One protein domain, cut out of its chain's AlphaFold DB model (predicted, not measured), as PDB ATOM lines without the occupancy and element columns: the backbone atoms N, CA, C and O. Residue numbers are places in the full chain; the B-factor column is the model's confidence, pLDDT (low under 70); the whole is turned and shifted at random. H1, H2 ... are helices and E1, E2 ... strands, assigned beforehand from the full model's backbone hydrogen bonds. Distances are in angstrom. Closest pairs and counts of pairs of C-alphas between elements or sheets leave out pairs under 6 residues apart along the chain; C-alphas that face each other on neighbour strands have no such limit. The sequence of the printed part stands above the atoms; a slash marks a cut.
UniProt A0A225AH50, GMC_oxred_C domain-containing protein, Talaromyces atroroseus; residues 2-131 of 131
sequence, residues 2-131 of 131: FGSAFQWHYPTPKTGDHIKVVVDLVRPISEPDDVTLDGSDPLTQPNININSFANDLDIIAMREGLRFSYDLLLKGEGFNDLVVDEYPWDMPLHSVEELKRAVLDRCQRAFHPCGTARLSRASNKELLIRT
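What this domain is: This is residues 2 to 131 of the 131 residues of the protein "GMC_oxred_C domain-containing protein" of Talaromyces atroroseus (UniProt A0A225AH50). There is little regular structure: the long helix H1 with the shorter H2 across its first half, a small hairpin of E1 and E2 away from both, and long loops. The printed part has 130 residues, 37 of them in named elements, in the order E1, E2, H1, H2; the class is mostly helix, and the sheet E1 - E2 is antiparallel. It is loose, radius of gyration of the C-alphas 19.2 A, and elongated, spanning 57 by 33 by 28 A.

How they stand to each other: E1, residues 34 to 36, and E2, residues 47 to 49, form an antiparallel hairpin at 168 degrees, with N 34 and O 49 within hydrogen-bond range at 2.9 A. H1, residues 56 to 75, touches H2, residues 96 to 106, with residues 59 to 63 alone; the closest C-alphas, of Ile 59 and Lys 100, are 6.6 A apart. Their lines are about perpendicular, 86 degrees. Every O i to N i+4 pair in H1 and H2 is within hydrogen-bond range. E1 is apart from both helices.

Where its parts are: E1 begins at C-alpha 34 (220.259, 222.967, 280.471). H1 is 28.1 A long, and H2, 15.2 A, ends at C-alpha 106 (213.835, 215.602, 261.759).

The domain as a whole: The farthest C-alphas, Thr 15 and Ser 123, are 58.7 A apart. The printed part has no cut. The link H1 to H2 is long. Residue 131 is under pLDDT 70.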
ATOM      1  N   PHE A   2     227.464 215.399 249.994       71.62
ATOM      2  CA  PHE A   2     226.065 215.472 250.474       71.62
ATOM      3  C   PHE A   2     225.878 216.025 251.916       71.62
ATOM      4  O   PHE A   2     224.832 215.845 252.528       71.62
ATOM      5  N   GLY A   3     226.866 216.726 252.490       75.75
ATOM      6  CA  GLY A   3     226.760 217.445 253.771       75.75
ATOM      7  C   GLY A   3     226.193 216.620 254.935       75.75
ATOM      8  O   GLY A   3     225.180 217.014 255.512       75.75
ATOM      9  N   SER A   4     226.793 215.472 255.263       82.44
ATOM     10  CA  SER A   4     226.271 214.493 256.243       82.44
ATOM     11  C   SER A   4     225.918 215.072 257.620       82.44
ATOM     12  O   SER A   4     225.013 214.567 258.276       82.44
ATOM     13  N   ALA A   5     226.548 216.179 258.025       87.69
ATOM     14  CA  ALA A   5     226.268 216.878 259.283       87.69
ATOM     15  C   ALA A   5     224.801 217.328 259.460       87.69
ATOM     16  O   ALA A   5     224.387 217.587 260.588       87.69
ATOM     17  N   PHE A   6     224.025 217.417 258.374       93.50
ATOM     18  CA  PHE A   6     222.641 217.915 258.375       93.50
ATOM     19  C   PHE A   6     221.601 216.892 257.883       93.50
ATOM     20  O   PHE A   6     220.537 217.272 257.403       93.50
ATOM     21  N   GLN A   7     221.952 215.601 257.874       94.06
ATOM     22  CA  GLN A   7     221.039 214.481 257.603       94.06
ATOM     23  C   GLN A   7     221.493 213.268 258.427       94.06
ATOM     24  O   GLN A   7     222.212 212.408 257.927       94.06
ATOM     25  N   TRP A   8     221.132 213.231 259.711       94.69
ATOM     26  CA  TRP A   8     221.673 212.247 260.664       94.69
ATOM     27  C   TRP A   8     221.154 210.822 260.467       94.69
ATOM     28  O   TRP A   8     221.870 209.866 260.757       94.69
ATOM     29  N   HIS A   9     219.927 210.675 259.967       95.94
ATOM     30  CA  HIS A   9     219.237 209.381 259.913       95.94
ATOM     31  C   HIS A   9     219.020 208.845 258.497       95.94
ATOM     32  O   HIS A   9     218.541 207.723 258.342       95.94
ATOM     33  N   TYR A  10     219.383 209.608 257.464       94.38
ATOM     34  CA  TYR A  10     219.186 209.201 256.075       94.38
ATOM     35  C   TYR A  10     220.520 208.921 255.390       94.38
ATOM     36  O   TYR A  10     221.496 209.645 255.613       94.38
ATOM     37  N   PRO A  11     220.591 207.874 254.549       94.50
ATOM     38  CA  PRO A  11     221.812 207.567 253.831       94.50
ATOM     39  C   PRO A  11     222.154 208.685 252.842       94.50
ATOM     40  O   PRO A  11     221.320 209.488 252.439       94.50
ATOM     41  N   THR A  12     223.412 208.735 252.420       95.44
ATOM     42  CA  THR A  12     223.786 209.597 251.296       95.44
ATOM     43  C   THR A  12     223.248 208.987 249.993       95.44
ATOM     44  O   THR A  12     223.502 207.800 249.755       95.44
ATOM     45  N   PRO A  13     222.538 209.748 249.138       94.94
ATOM     46  CA  PRO A  13     222.177 209.315 247.795       94.94
ATOM     47  C   PRO A  13     223.411 208.844 247.027       94.94
ATOM     48  O   PRO A  13     224.473 209.463 247.086       94.94
ATOM     49  N   LYS A  14     223.282 207.729 246.303       95.00
ATOM     50  CA  LYS A  14     224.409 207.124 245.572       95.00
ATOM     51  C   LYS A  14     224.831 207.939 244.345       95.00
ATOM     52  O   LYS A  14     225.961 207.803 243.891       95.00
ATOM     53  N   THR A  15     223.919 208.735 243.795       95.44
ATOM     54  CA  THR A  15     224.058 209.456 242.524       95.44
ATOM     55  C   THR A  15     223.236 210.736 242.555       95.44
ATOM     56  O   THR A  15     222.276 210.801 243.315       95.44
ATOM     57  N   GLY A  16     223.545 211.683 241.669       94.62
ATOM     58  CA  GLY A  16     222.790 212.925 241.490       94.62
ATOM     59  C   GLY A  16     223.397 214.112 242.235       94.62
ATOM     60  O   GLY A  16     224.102 213.954 243.237       94.62
ATOM     61  N   ASP A  17     223.096 215.307 241.739       95.19
ATOM     62  CA  ASP A  17     223.438 216.568 242.388       95.19
ATOM     63  C   ASP A  17     222.293 217.008 243.294       95.19
ATOM     64  O   ASP A  17     221.122 216.833 242.971       95.19
ATOM     65  N   HIS A  18     222.639 217.537 244.463       95.06
ATOM     66  CA  HIS A  18     221.665 217.846 245.502       95.06
ATOM     67  C   HIS A  18     221.949 219.214 246.102       95.06
ATOM     68  O   HIS A  18     223.101 219.554 246.387       95.06
ATOM     69  N   ILE A  19     220.878 219.946 246.390       95.06
ATOM     70  CA  ILE A  19     220.897 221.083 247.301       95.06
ATOM     71  C   ILE A  19     220.425 220.624 248.681       95.06
ATOM     72  O   ILE A  19     219.536 219.786 248.807       95.06
ATOM     73  N   LYS A  20     221.028 221.178 249.733       94.81
ATOM     74  CA  LYS A  20     220.553 220.996 251.102       94.81
ATOM     75  C   LYS A  20     220.226 222.346 251.704       94.81
ATOM     76  O   LYS A  20     221.088 223.217 251.772       94.81
ATOM     77  N   VAL A  21     218.993 222.477 252.168       96.94
ATOM     78  CA  VAL A  21     218.495 223.684 252.816       96.94
ATOM     79  C   VAL A  21     218.486 223.438 254.315       96.94
ATOM     80  O   VAL A  21     217.793 222.544 254.797       96.94
ATOM     81  N   VAL A  22     219.275 224.212 255.054       97.69
ATOM     82  CA  VAL A  22     219.228 224.216 256.518       97.69
ATOM     83  C   VAL A  22     218.291 225.342 256.932       97.69
ATOM     84  O   VAL A  22     218.656 226.513 256.861       97.69
ATOM     85  N   VAL A  23     217.070 224.987 257.327       98.31
ATOM     86  CA  VAL A  23     216.107 225.946 257.881       98.31
ATOM     87  C   VAL A  23     216.430 226.124 259.363       98.31
ATOM     88  O   VAL A  23     216.025 225.322 260.200       98.31
ATOM     89  N   ASP A  24     217.232 227.141 259.669       98.38
ATOM     90  CA  ASP A  24     217.666 227.461 261.030       98.38
ATOM     91  C   ASP A  24     216.737 228.508 261.666       98.38
ATOM     92  O   ASP A  24     216.632 229.645 261.193       98.38
ATOM     93  N   LEU A  25     216.050 228.134 262.749       98.44
ATOM     94  CA  LEU A  25     215.206 229.048 263.517       98.44
ATOM     95  C   LEU A  25     216.086 229.885 264.451       98.44
ATOM     96  O   LEU A  25     216.368 229.508 265.584       98.44
ATOM     97  N   VAL A  26     216.490 231.063 263.982       98.19
ATOM     98  CA  VAL A  26     217.482 231.914 264.668       98.19
ATOM     99  C   VAL A  26     216.932 232.748 265.834       98.19
ATOM    100  O   VAL A  26     217.705 233.352 266.586       98.19
ATOM    101  N   ARG A  27     215.606 232.823 265.995       98.19
ATOM    102  CA  ARG A  27     214.906 233.551 267.073       98.19
ATOM    103  C   ARG A  27     213.882 232.643 267.778       98.19
ATOM    104  O   ARG A  27     212.693 232.954 267.732       98.19
ATOM    105  N   PRO A  28     214.314 231.527 268.388       97.94
ATOM    106  CA  PRO A  28     213.407 230.672 269.142       97.94
ATOM    107  C   PRO A  28     212.971 231.362 270.439       97.94
ATOM    108  O   PRO A  28     213.683 232.228 270.962       97.94
ATOM    109  N   ILE A  29     211.814 230.962 270.959       98.19
ATOM    110  CA  ILE A  29     211.264 231.444 272.234       98.19
ATOM    111  C   ILE A  29     211.007 230.325 273.252       98.19
ATOM    112  O   ILE A  29     210.461 230.588 274.323       98.19
ATOM    113  N   SER A  30     211.357 229.080 272.923       97.94
ATOM    114  CA  SER A  30     211.414 227.975 273.883       97.94
ATOM    115  C   SER A  30     212.328 228.325 275.059       97.94
ATOM    116  O   SER A  30     213.315 229.047 274.901       97.94
ATOM    117  N   GLU A  31     211.992 227.801 276.238       95.81
ATOM    118  CA  GLU A  31     212.825 227.969 277.430       95.81
ATOM    119  C   GLU A  31     214.246 227.421 277.191       95.81
ATOM    120  O   GLU A  31     214.394 226.441 276.453       95.81
ATOM    121  N   PRO A  32     215.286 228.022 277.802       94.06
ATOM    122  CA  PRO A  32     216.678 227.680 277.517       94.06
ATOM    123  C   PRO A  32     217.045 226.211 277.757       94.06
ATOM    124  O   PRO A  32     216.494 225.553 278.638       94.06
ATOM    125  N   ASP A  33     218.059 225.751 277.020       93.00
ATOM    126  CA  ASP A  33     218.798 224.509 277.264       93.00
ATOM    127  C   ASP A  33     219.351 224.439 278.705       93.00
ATOM    128  O   ASP A  33     219.691 225.464 279.311       93.00
ATOM    129  N   ASP A  34     219.571 223.223 279.208       95.25
ATOM    130  CA  ASP A  34     220.259 222.967 280.471       95.25
ATOM    131  C   ASP A  34     221.418 221.964 280.325       95.25
ATOM    132  O   ASP A  34     221.443 221.093 279.452       95.25
ATOM    133  N   VAL A  35     222.430 222.138 281.181       97.38
ATOM    134  CA  VAL A  35     223.588 221.247 281.290       97.38
ATOM    135  C   VAL A  35     223.786 220.910 282.760       97.38
ATOM    136  O   VAL A  35     223.944 221.809 283.589       97.38
ATOM    137  N   THR A  36     223.796 219.622 283.086       97.88
ATOM    138  CA  THR A  36     223.936 219.122 284.459       97.88
ATOM    139  C   THR A  36     225.045 218.076 284.555       97.88
ATOM    140  O   THR A  36     225.446 217.469 283.562       97.88
ATOM    141  N   LEU A  37     225.601 217.896 285.755       98.25
ATOM    142  CA  LEU A  37     226.645 216.895 285.984       98.25
ATOM    143  C   LEU A  37     226.071 215.476 285.895       98.25
ATOM    144  O   LEU A  37     224.985 215.214 286.414       98.25
ATOM    145  N   ASP A  38     226.842 214.562 285.306       97.75
ATOM    146  CA  ASP A  38     226.604 213.116 285.367       97.75
ATOM    147  C   ASP A  38     227.595 212.468 286.349       97.75
ATOM    148  O   ASP A  38     228.604 211.862 285.985       97.75
ATOM    149  N   GLY A  39     227.361 212.707 287.640       97.00
ATOM    150  CA  GLY A  39     228.264 212.287 288.711       97.00
ATOM    151  C   GLY A  39     229.471 213.216 288.898       97.00
ATOM    152  O   GLY A  39     229.416 214.409 288.608       97.00
ATOM    153  N   SER A  40     230.551 212.675 289.470       97.88
ATOM    154  CA  SER A  40     231.757 213.433 289.846       97.88
ATOM    155  C   SER A  40     233.022 213.036 289.077       97.88
ATOM    156  O   SER A  40     234.092 213.561 289.379       97.88
ATOM    157  N   ASP A  41     232.935 212.075 288.154       98.25
ATOM    158  CA  ASP A  41     234.070 211.676 287.317       98.25
ATOM    159  C   ASP A  41     234.270 212.723 286.205       98.25
ATOM    160  O   ASP A  41     233.357 212.935 285.404       98.25
ATOM    161  N   PRO A  42     235.434 213.395 286.128       97.75
ATOM    162  CA  PRO A  42     235.688 214.404 285.103       97.75
ATOM    163  C   PRO A  42     235.781 213.838 283.676       97.75
ATOM    164  O   PRO A  42     235.815 214.622 282.729       97.75
ATOM    165  N   LEU A  43     235.871 212.514 283.501       98.12
ATOM    166  CA  LEU A  43     235.862 211.862 282.189       98.12
ATOM    167  C   LEU A  43     234.446 211.551 281.687       98.12
ATOM    168  O   LEU A  43     234.280 211.221 280.511       98.12
ATOM    169  N   THR A  44     233.430 211.676 282.544       98.25
ATOM    170  CA  THR A  44     232.033 211.508 282.149       98.25
ATOM    171  C   THR A  44     231.531 212.775 281.464       98.25
ATOM    172  O   THR A  44     231.699 213.890 281.963       98.25
ATOM    173  N   GLN A  45     230.904 212.615 280.298       98.31
ATOM    174  CA  GLN A  45     230.227 213.724 279.628       98.31
ATOM    175  C   GLN A  45     229.093 214.273 280.510       98.31
ATOM    176  O   GLN A  45     228.429 213.499 281.195       98.31
ATOM    177  N   PRO A  46     228.815 215.585 280.489       98.31
ATOM    178  CA  PRO A  46     227.659 216.101 281.203       98.31
ATOM    179  C   PRO A  46     226.356 215.620 280.551       98.31
ATOM    180  O   PRO A  46     226.302 215.315 279.354       98.31
ATOM    181  N   ASN A  47     225.283 215.645 281.335       98.38
ATOM    182  CA  ASN A  47     223.931 215.559 280.810       98.38
ATOM    183  C   ASN A  47     223.605 216.877 280.101       98.38
ATOM    184  O   ASN A  47     223.780 217.956 280.671       98.38
ATOM    185  N   ILE A  48     223.157 216.794 278.848       98.00
ATOM    186  CA  ILE A  48     222.836 217.957 278.016       98.00
ATOM    187  C   ILE A  48     221.394 217.819 277.543       98.00
ATOM    188  O   ILE A  48     221.084 216.923 276.755       98.00
ATOM    189  N   ASN A  49     220.532 218.733 277.979       97.56
ATOM    190  CA  ASN A  49     219.173 218.853 277.480       97.56
ATOM    191  C   ASN A  49     219.032 220.140 276.669       97.56
ATOM    192  O   ASN A  49     219.201 221.253 277.147       97.56
ATOM    193  N   ILE A  50     218.700 219.952 275.403       94.19
ATOM    194  CA  ILE A  50     218.603 220.999 274.394       94.19
ATOM    195  C   ILE A  50     217.223 221.669 274.374       94.19
ATOM    196  O   ILE A  50     217.061 222.695 273.726       94.19
ATOM    197  N   ASN A  51     216.220 221.067 275.018       95.56
ATOM    198  CA  ASN A  51     214.876 221.620 275.201       95.56
ATOM    199  C   ASN A  51     214.232 222.267 273.948       95.56
ATOM    200  O   ASN A  51     213.404 223.175 274.041       95.56
ATOM    201  N   SER A  52     214.625 221.824 272.747       95.44
ATOM    202  CA  SER A  52     214.166 222.429 271.498       95.44
ATOM    203  C   SER A  52     212.677 222.191 271.325       95.44
ATOM    204  O   SER A  52     212.195 221.086 271.567       95.44
ATOM    205  N   PHE A  53     211.970 223.222 270.863       97.56
ATOM    206  CA  PHE A  53     210.527 223.177 270.642       97.56
ATOM    207  C   PHE A  53     209.697 222.918 271.910       97.56
ATOM    208  O   PHE A  53     208.577 222.418 271.818       97.56
ATOM    209  N   ALA A  54     210.204 223.295 273.090       97.69
ATOM    210  CA  ALA A  54     209.407 223.319 274.318       97.69
ATOM    211  C   ALA A  54     208.211 224.286 274.222       97.69
ATOM    212  O   ALA A  54     207.199 224.093 274.895       97.69
ATOM    213  N   ASN A  55     208.311 225.313 273.371       98.06
ATOM    214  CA  ASN A  55     207.200 226.181 273.006       98.06
ATOM    215  C   ASN A  55     206.659 225.814 271.614       98.06
ATOM    216  O   ASN A  55     207.379 225.881 270.615       98.06
ATOM    217  N   ASP A  56     205.365 225.495 271.533       98.12
ATOM    218  CA  ASP A  56     204.685 225.133 270.282       98.12
ATOM    219  C   ASP A  56     204.760 226.244 269.212       98.12
ATOM    220  O   ASP A  56     204.670 225.955 268.015       98.12
ATOM    221  N   LEU A  57     204.974 227.508 269.599       98.50
ATOM    222  CA  LEU A  57     205.137 228.606 268.644       98.50
ATOM    223  C   LEU A  57     206.428 228.481 267.819       98.50
ATOM    224  O   LEU A  57     206.429 228.852 266.647       98.50
ATOM    225  N   ASP A  58     207.488 227.886 268.375       98.69
ATOM    226  CA  ASP A  58     208.715 227.596 267.624       98.69
ATOM    227  C   ASP A  58     208.483 226.499 266.581       98.69
ATOM    228  O   ASP A  58     209.052 226.542 265.490       98.69
ATOM    229  N   ILE A  59     207.602 225.534 266.874       98.44
ATOM    230  CA  ILE A  59     207.202 224.507 265.902       98.44
ATOM    231  C   ILE A  59     206.452 225.169 264.750       98.44
ATOM    232  O   ILE A  59     206.733 224.883 263.589       98.44
ATOM    233  N   ILE A  60     205.514 226.069 265.057       98.44
ATOM    234  CA  ILE A  60     204.777 226.827 264.041       98.44
ATOM    235  C   ILE A  60     205.753 227.642 263.187       98.44
ATOM    236  O   ILE A  60     205.712 227.543 261.963       98.44
ATOM    237  N   ALA A  61     206.675 228.382 263.808       98.62
ATOM    238  CA  ALA A  61     207.670 229.174 263.093       98.62
ATOM    239  C   ALA A  61     208.552 228.309 262.178       98.62
ATOM    240  O   ALA A  61     208.759 228.656 261.016       98.62
ATOM    241  N   MET A  62     209.022 227.155 262.662       98.56
ATOM    242  CA  MET A  62     209.819 226.224 261.859       98.56
ATOM    243  C   MET A  62     209.028 225.667 260.673       98.56
ATOM    244  O   MET A  62     209.540 225.597 259.557       98.56
ATOM    245  N   ARG A  63     207.758 225.311 260.884       98.19
ATOM    246  CA  ARG A  63     206.873 224.841 259.812       98.19
ATOM    247  C   ARG A  63     206.658 225.888 258.724       98.19
ATOM    248  O   ARG A  63     206.694 225.548 257.544       98.19
ATOM    249  N   GLU A  64     206.441 227.141 259.103       98.50
ATOM    250  CA  GLU A  64     206.284 228.220 258.127       98.50
ATOM    251  C   GLU A  64     207.621 228.564 257.450       98.50
ATOM    252  O   GLU A  64     207.640 228.835 256.255       98.50
ATOM    253  N   GLY A  65     208.754 228.445 258.152       98.50
ATOM    254  CA  GLY A  65     210.091 228.531 257.555       98.50
ATOM    255  C   GLY A  65     210.364 227.437 256.513       98.50
ATOM    256  O   GLY A  65     210.932 227.718 255.453       98.50
ATOM    257  N   LEU A  66     209.907 226.204 256.766       98.06
ATOM    258  CA  LEU A  66     209.909 225.127 255.771       98.06
ATOM    259  C   LEU A  66     209.053 225.520 254.562       98.06
ATOM    260  O   LEU A  66     209.571 225.556 253.453       98.06
ATOM    261  N   ARG A  67     207.785 225.896 254.761       98.44
ATOM    262  CA  ARG A  67     206.886 226.309 253.664       98.44
ATOM    263  C   ARG A  67     207.458 227.455 252.833       98.44
ATOM    264  O   ARG A  67     207.452 227.368 251.611       98.44
ATOM    265  N   PHE A  68     208.021 228.470 253.483       98.62
ATOM    266  CA  PHE A  68     208.713 229.572 252.818       98.62
ATOM    267  C   PHE A  68     209.866 229.077 251.936       98.62
ATOM    268  O   PHE A  68     209.993 229.496 250.789       98.62
ATOM    269  N   SER A  69     210.692 228.165 252.452       98.50
ATOM    270  CA  SER A  69     211.823 227.606 251.702       98.50
ATOM    271  C   SER A  69     211.354 226.804 250.485       98.50
ATOM    272  O   SER A  69     211.953 226.896 249.417       98.50
ATOM    273  N   TYR A  70     210.258 226.057 250.623       98.38
ATOM    274  CA  TYR A  70     209.638 225.331 249.518       98.38
ATOM    275  C   TYR A  70     209.043 226.266 248.470       98.38
ATOM    276  O   TYR A  70     209.288 226.075 247.283       98.38
ATOM    277  N   ASP A  71     208.318 227.305 248.886       98.44
ATOM    278  CA  ASP A  71     207.790 228.311 247.967       98.44
ATOM    279  C   ASP A  71     208.920 229.001 247.196       98.44
ATOM    280  O   ASP A  71     208.836 229.144 245.977       98.44
ATOM    281  N   LEU A  72     210.007 229.362 247.880       98.31
ATOM    282  CA  LEU A  72     211.177 229.968 247.254       98.31
ATOM    283  C   LEU A  72     211.798 229.058 246.186       98.31
ATOM    284  O   LEU A  72     212.105 229.528 245.094       98.31
ATOM    285  N   LEU A  73     211.994 227.773 246.486       98.25
ATOM    286  CA  LEU A  73     212.714 226.858 245.596       98.25
ATOM    287  C   LEU A  73     211.840 226.297 244.474       98.25
ATOM    288  O   LEU A  73     212.332 226.127 243.366       98.25
ATOM    289  N   LEU A  74     210.562 226.019 244.743       97.75
ATOM    290  CA  LEU A  74     209.649 225.398 243.778       97.75
ATOM    291  C   LEU A  74     208.881 226.410 242.926       97.75
ATOM    292  O   LEU A  74     208.362 226.046 241.874       97.75
ATOM    293  N   LYS A  75     208.761 227.664 243.376       98.19
ATOM    294  CA  LYS A  75     208.013 228.713 242.660       98.19
ATOM    295  C   LYS A  75     208.876 229.916 242.285       98.19
ATOM    296  O   LYS A  75     208.422 230.748 241.504       98.19
ATOM    297  N   GLY A  76     210.084 230.037 242.838       97.94
ATOM    298  CA  GLY A  76     211.016 231.105 242.490       97.94
ATOM    299  C   GLY A  76     211.524 230.949 241.062       97.94
ATOM    300  O   GLY A  76     212.097 229.917 240.718       97.94
ATOM    301  N   GLU A  77     211.321 231.986 240.250       98.00
ATOM    302  CA  GLU A  77     211.715 232.012 238.841       98.00
ATOM    303  C   GLU A  77     213.199 231.651 238.666       98.00
ATOM    304  O   GLU A  77     214.084 232.207 239.323       98.00
ATOM    305  N   GLY A  78     213.461 230.689 237.785       97.19
ATOM    306  CA  GLY A  78     214.792 230.209 237.436       97.19
ATOM    307  C   GLY A  78     215.295 229.076 238.327       97.19
ATOM    308  O   GLY A  78     215.911 228.146 237.812       97.19
ATOM    309  N   PHE A  79     215.034 229.100 239.641       97.75
ATOM    310  CA  PHE A  79     215.430 227.979 240.509       97.75
ATOM    311  C   PHE A  79     214.433 226.820 240.440       97.75
ATOM    312  O   PHE A  79     214.838 225.660 240.503       97.75
ATOM    313  N   ASN A  80     213.149 227.126 240.253       97.56
ATOM    314  CA  ASN A  80     212.086 226.136 240.082       97.56
ATOM    315  C   ASN A  80     212.388 225.128 238.958       97.56
ATOM    316  O   ASN A  80     212.057 223.954 239.092       97.56
ATOM    317  N   ASP A  81     213.063 225.563 237.891       98.00
ATOM    318  CA  ASP A  81     213.424 224.718 236.748       98.00
ATOM    319  C   ASP A  81     214.566 223.727 237.062       98.00
ATOM    320  O   ASP A  81     214.845 222.825 236.273       98.00
ATOM    321  N   LEU A  82     215.246 223.893 238.205       98.00
ATOM    322  CA  LEU A  82     216.366 223.054 238.643       98.00
ATOM    323  C   LEU A  82     215.951 221.973 239.646       98.00
ATOM    324  O   LEU A  82     216.695 221.008 239.841       98.00
ATOM    325  N   VAL A  83     214.813 222.140 240.325       97.69
ATOM    326  CA  VAL A  83     214.366 221.189 241.349       97.69
ATOM    327  C   VAL A  83     213.699 219.998 240.676       97.69
ATOM    328  O   VAL A  83     212.710 220.145 239.968       97.69
ATOM    329  N   VAL A  84     214.257 218.809 240.903       97.56
ATOM    330  CA  VAL A  84     213.789 217.571 240.261       97.56
ATOM    331  C   VAL A  84     212.897 216.750 241.185       97.56
ATOM    332  O   VAL A  84     211.880 216.234 240.735       97.56
ATOM    333  N   ASP A  85     213.292 216.599 242.450       97.19
ATOM    334  CA  ASP A  85     212.613 215.732 243.415       97.19
ATOM    335  C   ASP A  85     213.000 216.106 244.858       97.19
ATOM    336  O   ASP A  85     213.950 216.865 245.092       97.19
ATOM    337  N   GLU A  86     212.287 215.537 245.825       97.69
ATOM    338  CA  GLU A  86     212.580 215.622 247.248       97.69
ATOM    339  C   GLU A  86     213.315 214.377 247.754       97.69
ATOM    340  O   GLU A  86     213.194 213.270 247.237       97.69
ATOM    341  N   TYR A  87     214.097 214.542 248.822       96.50
ATOM    342  CA  TYR A  87     214.818 213.436 249.444       96.50
ATOM    343  C   TYR A  87     214.662 213.458 250.970       96.50
ATOM    344  O   TYR A  87     214.830 214.517 251.589       96.50
ATOM    345  N   PRO A  88     214.443 212.305 251.632       95.94
ATOM    346  CA  PRO A  88     214.239 210.953 251.077       95.94
ATOM    347  C   PRO A  88     212.798 210.640 250.635       95.94
ATOM    348  O   PRO A  88     212.553 209.557 250.110       95.94
ATOM    349  N   TRP A  89     211.862 211.547 250.902       97.00
ATOM    350  CA  TRP A  89     210.453 211.500 250.517       97.00
ATOM    351  C   TRP A  89     209.863 212.909 250.647       97.00
ATOM    352  O   TRP A  89     210.455 213.767 251.316       97.00
ATOM    353  N   ASP A  90     208.681 213.104 250.072       97.38
ATOM    354  CA  ASP A  90     207.974 214.382 250.044       97.38
ATOM    355  C   ASP A  90     207.657 214.907 251.448       97.38
ATOM    356  O   ASP A  90     207.152 214.196 252.325       97.38
ATOM    357  N   MET A  91     207.928 216.188 251.678       97.81
ATOM    358  CA  MET A  91     207.543 216.844 252.919       97.81
ATOM    359  C   MET A  91     206.016 217.004 252.978       97.81
ATOM    360  O   MET A  91     205.420 217.533 252.038       97.81
ATOM    361  N   PRO A  92     205.348 216.640 254.091       97.12
ATOM    362  CA  PRO A  92     203.889 216.696 254.205       97.12
ATOM    363  C   PRO A  92     203.388 218.132 254.445       97.12
ATOM    364  O   PRO A  92     202.738 218.435 255.446       97.12
ATOM    365  N   LEU A  93     203.700 219.062 253.538       95.25
ATOM    366  CA  LEU A  93     203.454 220.496 253.711       95.25
ATOM    367  C   LEU A  93     201.977 220.833 253.900       95.25
ATOM    368  O   LEU A  93     201.673 221.844 254.527       95.25
ATOM    369  N   HIS A  94     201.060 220.014 253.389       94.75
ATOM    370  CA  HIS A  94     199.619 220.258 253.456       94.75
ATOM    371  C   HIS A  94     198.981 219.864 254.796       94.75
ATOM    372  O   HIS A  94     197.892 220.348 255.100       94.75
ATOM    373  N   SER A  95     199.656 219.047 255.610       97.25
ATOM    374  CA  SER A  95     199.133 218.539 256.880       97.25
ATOM    375  C   SER A  95     199.831 219.202 258.065       97.25
ATOM    376  O   SER A  95     201.045 219.121 258.239       97.25
ATOM    377  N   VAL A  96     199.054 219.893 258.898       96.19
ATOM    378  CA  VAL A  96     199.542 220.619 260.083       96.19
ATOM    379  C   VAL A  96     200.135 219.641 261.100       96.19
ATOM    380  O   VAL A  96     201.195 219.903 261.677       96.19
ATOM    381  N   GLU A  97     199.456 218.516 261.299       97.88
ATOM    382  CA  GLU A  97     199.797 217.449 262.231       97.88
ATOM    383  C   GLU A  97     201.041 216.684 261.773       97.88
ATOM    384  O   GLU A  97     201.983 216.508 262.551       97.88
ATOM    385  N   GLU A  98     201.088 216.275 260.503       98.12
ATOM    386  CA  GLU A  98     202.235 215.539 259.962       98.12
ATOM    387  C   GLU A  98     203.470 216.432 259.870       98.12
ATOM    388  O   GLU A  98     204.567 215.989 260.207       98.12
ATOM    389  N   LEU A  99     203.313 217.709 259.507       97.19
ATOM    390  CA  LEU A  99     204.436 218.641 259.475       97.19
ATOM    391  C   LEU A  99     204.943 218.969 260.889       97.19
ATOM    392  O   LEU A  99     206.149 219.123 261.077       97.19
ATOM    393  N   LYS A 100     204.068 219.005 261.912       98.06
ATOM    394  CA  LYS A 100     204.499 219.074 263.325       98.06
ATOM    395  C   LYS A 100     205.338 217.850 263.687       98.06
ATOM    396  O   LYS A 100     206.415 218.008 264.261       98.06
ATOM    397  N   ARG A 101     204.889 216.642 263.324       98.12
ATOM    398  CA  ARG A 101     205.676 215.422 263.548       98.12
ATOM    399  C   ARG A 101     207.014 215.479 262.813       98.12
ATOM    400  O   ARG A 101     208.030 215.172 263.424       98.12
ATOM    401  N   ALA A 102     207.026 215.908 261.553       97.94
ATOM    402  CA  ALA A 102     208.235 216.011 260.745       97.94
ATOM    403  C   ALA A 102     209.255 216.987 261.347       97.94
ATOM    404  O   ALA A 102     210.436 216.658 261.391       97.94
ATOM    405  N   VAL A 103     208.818 218.147 261.858       98.00
ATOM    406  CA  VAL A 103     209.705 219.086 262.568       98.00
ATOM    407  C   VAL A 103     210.339 218.417 263.783       98.00
ATOM    408  O   VAL A 103     211.558 218.430 263.910       98.00
ATOM    409  N   LEU A 104     209.540 217.791 264.649       98.06
ATOM    410  CA  LEU A 104     210.050 217.192 265.886       98.06
ATOM    411  C   LEU A 104     210.975 215.992 265.630       98.06
ATOM    412  O   LEU A 104     211.955 215.818 266.343       98.06
ATOM    413  N   ASP A 105     210.683 215.186 264.609       97.88
ATOM    414  CA  ASP A 105     211.417 213.952 264.300       97.88
ATOM    415  C   ASP A 105     212.692 214.205 263.472       97.88
ATOM    416  O   ASP A 105     213.648 213.439 263.553       97.88
ATOM    417  N   ARG A 106     212.724 215.288 262.679       97.31
ATOM    418  CA  ARG A 106     213.835 215.602 261.759       97.31
ATOM    419  C   ARG A 106     214.689 216.790 262.191       97.31
ATOM    420  O   ARG A 106     215.674 217.089 261.514       97.31
ATOM    421  N   CYS A 107     214.311 217.507 263.247       97.06
ATOM    422  CA  CYS A 107     215.118 218.618 263.730       97.06
ATOM    423  C   CYS A 107     216.462 218.145 264.286       97.06
ATOM    424  O   CYS A 107     216.649 217.000 264.689       97.06
ATOM    425  N   GLN A 108     217.413 219.069 264.306       96.69
ATOM    426  CA  GLN A 108     218.736 218.841 264.858       96.69
ATOM    427  C   GLN A 108     219.335 220.159 265.339       96.69
ATOM    428  O   GLN A 108     218.803 221.241 265.082       96.69
ATOM    429  N   ARG A 109     220.494 220.081 265.999       92.44
ATOM    430  CA  ARG A 109     221.268 221.275 266.346       92.44
ATOM    431  C   ARG A 109     221.818 221.933 265.082       92.44
ATOM    432  O   ARG A 109     222.458 221.272 264.266       92.44
ATOM    433  N   ALA A 110     221.673 223.254 265.011       95.62
ATOM    434  CA  ALA A 110     222.392 224.110 264.068       95.62
ATOM    435  C   ALA A 110     223.823 224.453 264.539       95.62
ATOM    436  O   ALA A 110     224.492 225.279 263.938       95.62
ATOM    437  N   PHE A 111     224.308 223.800 265.605       95.81
ATOM    438  CA  PHE A 111     225.652 223.983 266.173       95.81
ATOM    439  C   PHE A 111     225.915 225.362 266.812       95.81
ATOM    440  O   PHE A 111     227.055 225.814 266.866       95.81
ATOM    441  N   HIS A 112     224.879 225.986 267.391       97.00
ATOM    442  CA  HIS A 112     224.962 227.283 268.087       97.00
ATOM    443  C   HIS A 112     224.679 227.232 269.619       97.00
ATOM    444  O   HIS A 112     223.902 228.052 270.109       97.00
ATOM    445  N   PRO A 113     225.247 226.296 270.421       96.19
ATOM    446  CA  PRO A 113     225.051 226.294 271.878       96.19
ATOM    447  C   PRO A 113     225.637 227.554 272.532       96.19
ATOM    448  O   PRO A 113     226.772 227.934 272.247       96.19
ATOM    449  N   CYS A 114     224.902 228.177 273.454       95.50
ATOM    450  CA  CYS A 114     225.391 229.332 274.209       95.50
ATOM    451  C   CYS A 114     224.681 229.488 275.564       95.50
ATOM    452  O   CYS A 114     223.666 228.853 275.826       95.50
ATOM    453  N   GLY A 115     225.219 230.349 276.435       94.00
ATOM    454  CA  GLY A 115     224.502 230.850 277.617       94.00
ATOM    455  C   GLY A 115     224.696 230.087 278.932       94.00
ATOM    456  O   GLY A 115     224.321 230.624 279.974       94.00
ATOM    457  N   THR A 116     225.346 228.919 278.927       94.12
ATOM    458  CA  THR A 116     225.528 228.055 280.119       94.12
ATOM    459  C   THR A 116     226.260 228.728 281.287       94.12
ATOM    460  O   THR A 116     226.040 228.378 282.441       94.12
ATOM    461  N   ALA A 117     227.087 229.738 281.010       93.06
ATOM    462  CA  ALA A 117     227.694 230.619 282.007       93.06
ATOM    463  C   ALA A 117     227.592 232.089 281.567       93.06
ATOM    464  O   ALA A 117     228.595 232.793 281.455       93.06
ATOM    465  N   ARG A 118     226.375 232.544 281.228       91.44
ATOM    466  CA  ARG A 118     226.159 233.886 280.661       91.44
ATOM    467  C   ARG A 118     226.666 235.009 281.573       91.44
ATOM    468  O   ARG A 118     226.547 234.949 282.797       91.44
ATOM    469  N   LEU A 119     227.159 236.064 280.931       91.94
ATOM    470  CA  LEU A 119     227.523 237.311 281.586       91.94
ATOM    471  C   LEU A 119     226.285 238.033 282.133       91.94
ATOM    472  O   LEU A 119     225.241 238.077 281.478       91.94
ATOM    473  N   SER A 120     226.417 238.662 283.298       90.56
ATOM    474  CA  SER A 120     225.379 239.501 283.879       90.56
ATOM    475  C   SER A 120     225.923 240.702 284.638       90.56
ATOM    476  O   SER A 120     227.076 240.751 285.058       90.56
ATOM    477  N   ARG A 121     225.037 241.668 284.896       89.62
ATOM    478  CA  ARG A 121     225.301 242.715 285.889       89.62
ATOM    479  C   ARG A 121     225.421 242.104 287.280       89.62
ATOM    480  O   ARG A 121     224.713 241.144 287.591       89.62
ATOM    481  N   ALA A 122     226.217 242.733 288.139       84.19
ATOM    482  CA  ALA A 122     226.377 242.324 289.534       84.19
ATOM    483  C   ALA A 122     225.063 242.256 290.340       84.19
ATOM    484  O   ALA A 122     224.951 241.459 291.272       84.19
ATOM    485  N   SER A 123     224.060 243.067 289.985       86.38
ATOM    486  CA  SER A 123     222.745 243.051 290.635       86.38
ATOM    487  C   SER A 123     221.910 241.812 290.303       86.38
ATOM    488  O   SER A 123     220.963 241.514 291.030       86.38
ATOM    489  N   ASN A 124     222.246 241.081 289.236       83.25
ATOM    490  CA  ASN A 124     221.569 239.842 288.887       83.25
ATOM    491  C   ASN A 124     222.214 238.674 289.647       83.25
ATOM    492  O   ASN A 124     223.326 238.248 289.342       83.25
ATOM    493  N   LYS A 125     221.513 238.184 290.674       74.12
ATOM    494  CA  LYS A 125     222.019 237.142 291.577       74.12
ATOM    495  C   LYS A 125     221.915 235.728 291.013       74.12
ATOM    496  O   LYS A 125     222.548 234.838 291.567       74.12
ATOM    497  N   GLU A 126     221.158 235.526 289.941       77.38
ATOM    498  CA  GLU A 126     220.904 234.200 289.368       77.38
ATOM    499  C   GLU A 126     222.045 233.712 288.467       77.38
ATOM    500  O   GLU A 126     221.981 232.605 287.943       77.38
ATOM    501  N   LEU A 127     223.081 234.531 288.250       78.12
ATOM    502  CA  LEU A 127     224.044 234.321 287.176       78.12
ATOM    503  C   LEU A 127     225.497 234.305 287.641       78.12
ATOM    504  O   LEU A 127     225.892 234.974 288.599       78.12
ATOM    505  N   LEU A 128     226.262 233.476 286.927       76.12
ATOM    506  CA  LEU A 128     227.593 233.008 287.301       76.12
ATOM    507  C   LEU A 128     228.664 234.091 287.138       76.12
ATOM    508  O   LEU A 128     229.442 234.327 288.062       76.12
ATOM    509  N   ILE A 129     228.712 234.751 285.977       80.31
ATOM    510  CA  ILE A 129     229.777 235.703 285.638       80.31
ATOM    511  C   ILE A 129     229.242 237.127 285.768       80.31
ATOM    512  O   ILE A 129     228.313 237.510 285.059       80.31
ATOM    513  N   ARG A 130     229.848 237.923 286.654       81.44
ATOM    514  CA  ARG A 130     229.447 239.308 286.934       81.44
ATOM    515  C   ARG A 130     230.447 240.295 286.331       81.44
ATOM    516  O   ARG A 130     231.646 240.137 286.545       81.44
ATOM    517  N   THR A 131     229.942 241.312 285.636       69.50
ATOM    518  CA  THR A 131     230.683 242.535 285.252       69.50
ATOM    519  C   THR A 131     230.199 243.746 286.019       69.50
ATOM    520  O   THR A 131     228.976 243.797 286.317       69.50
TER     521      THR A 131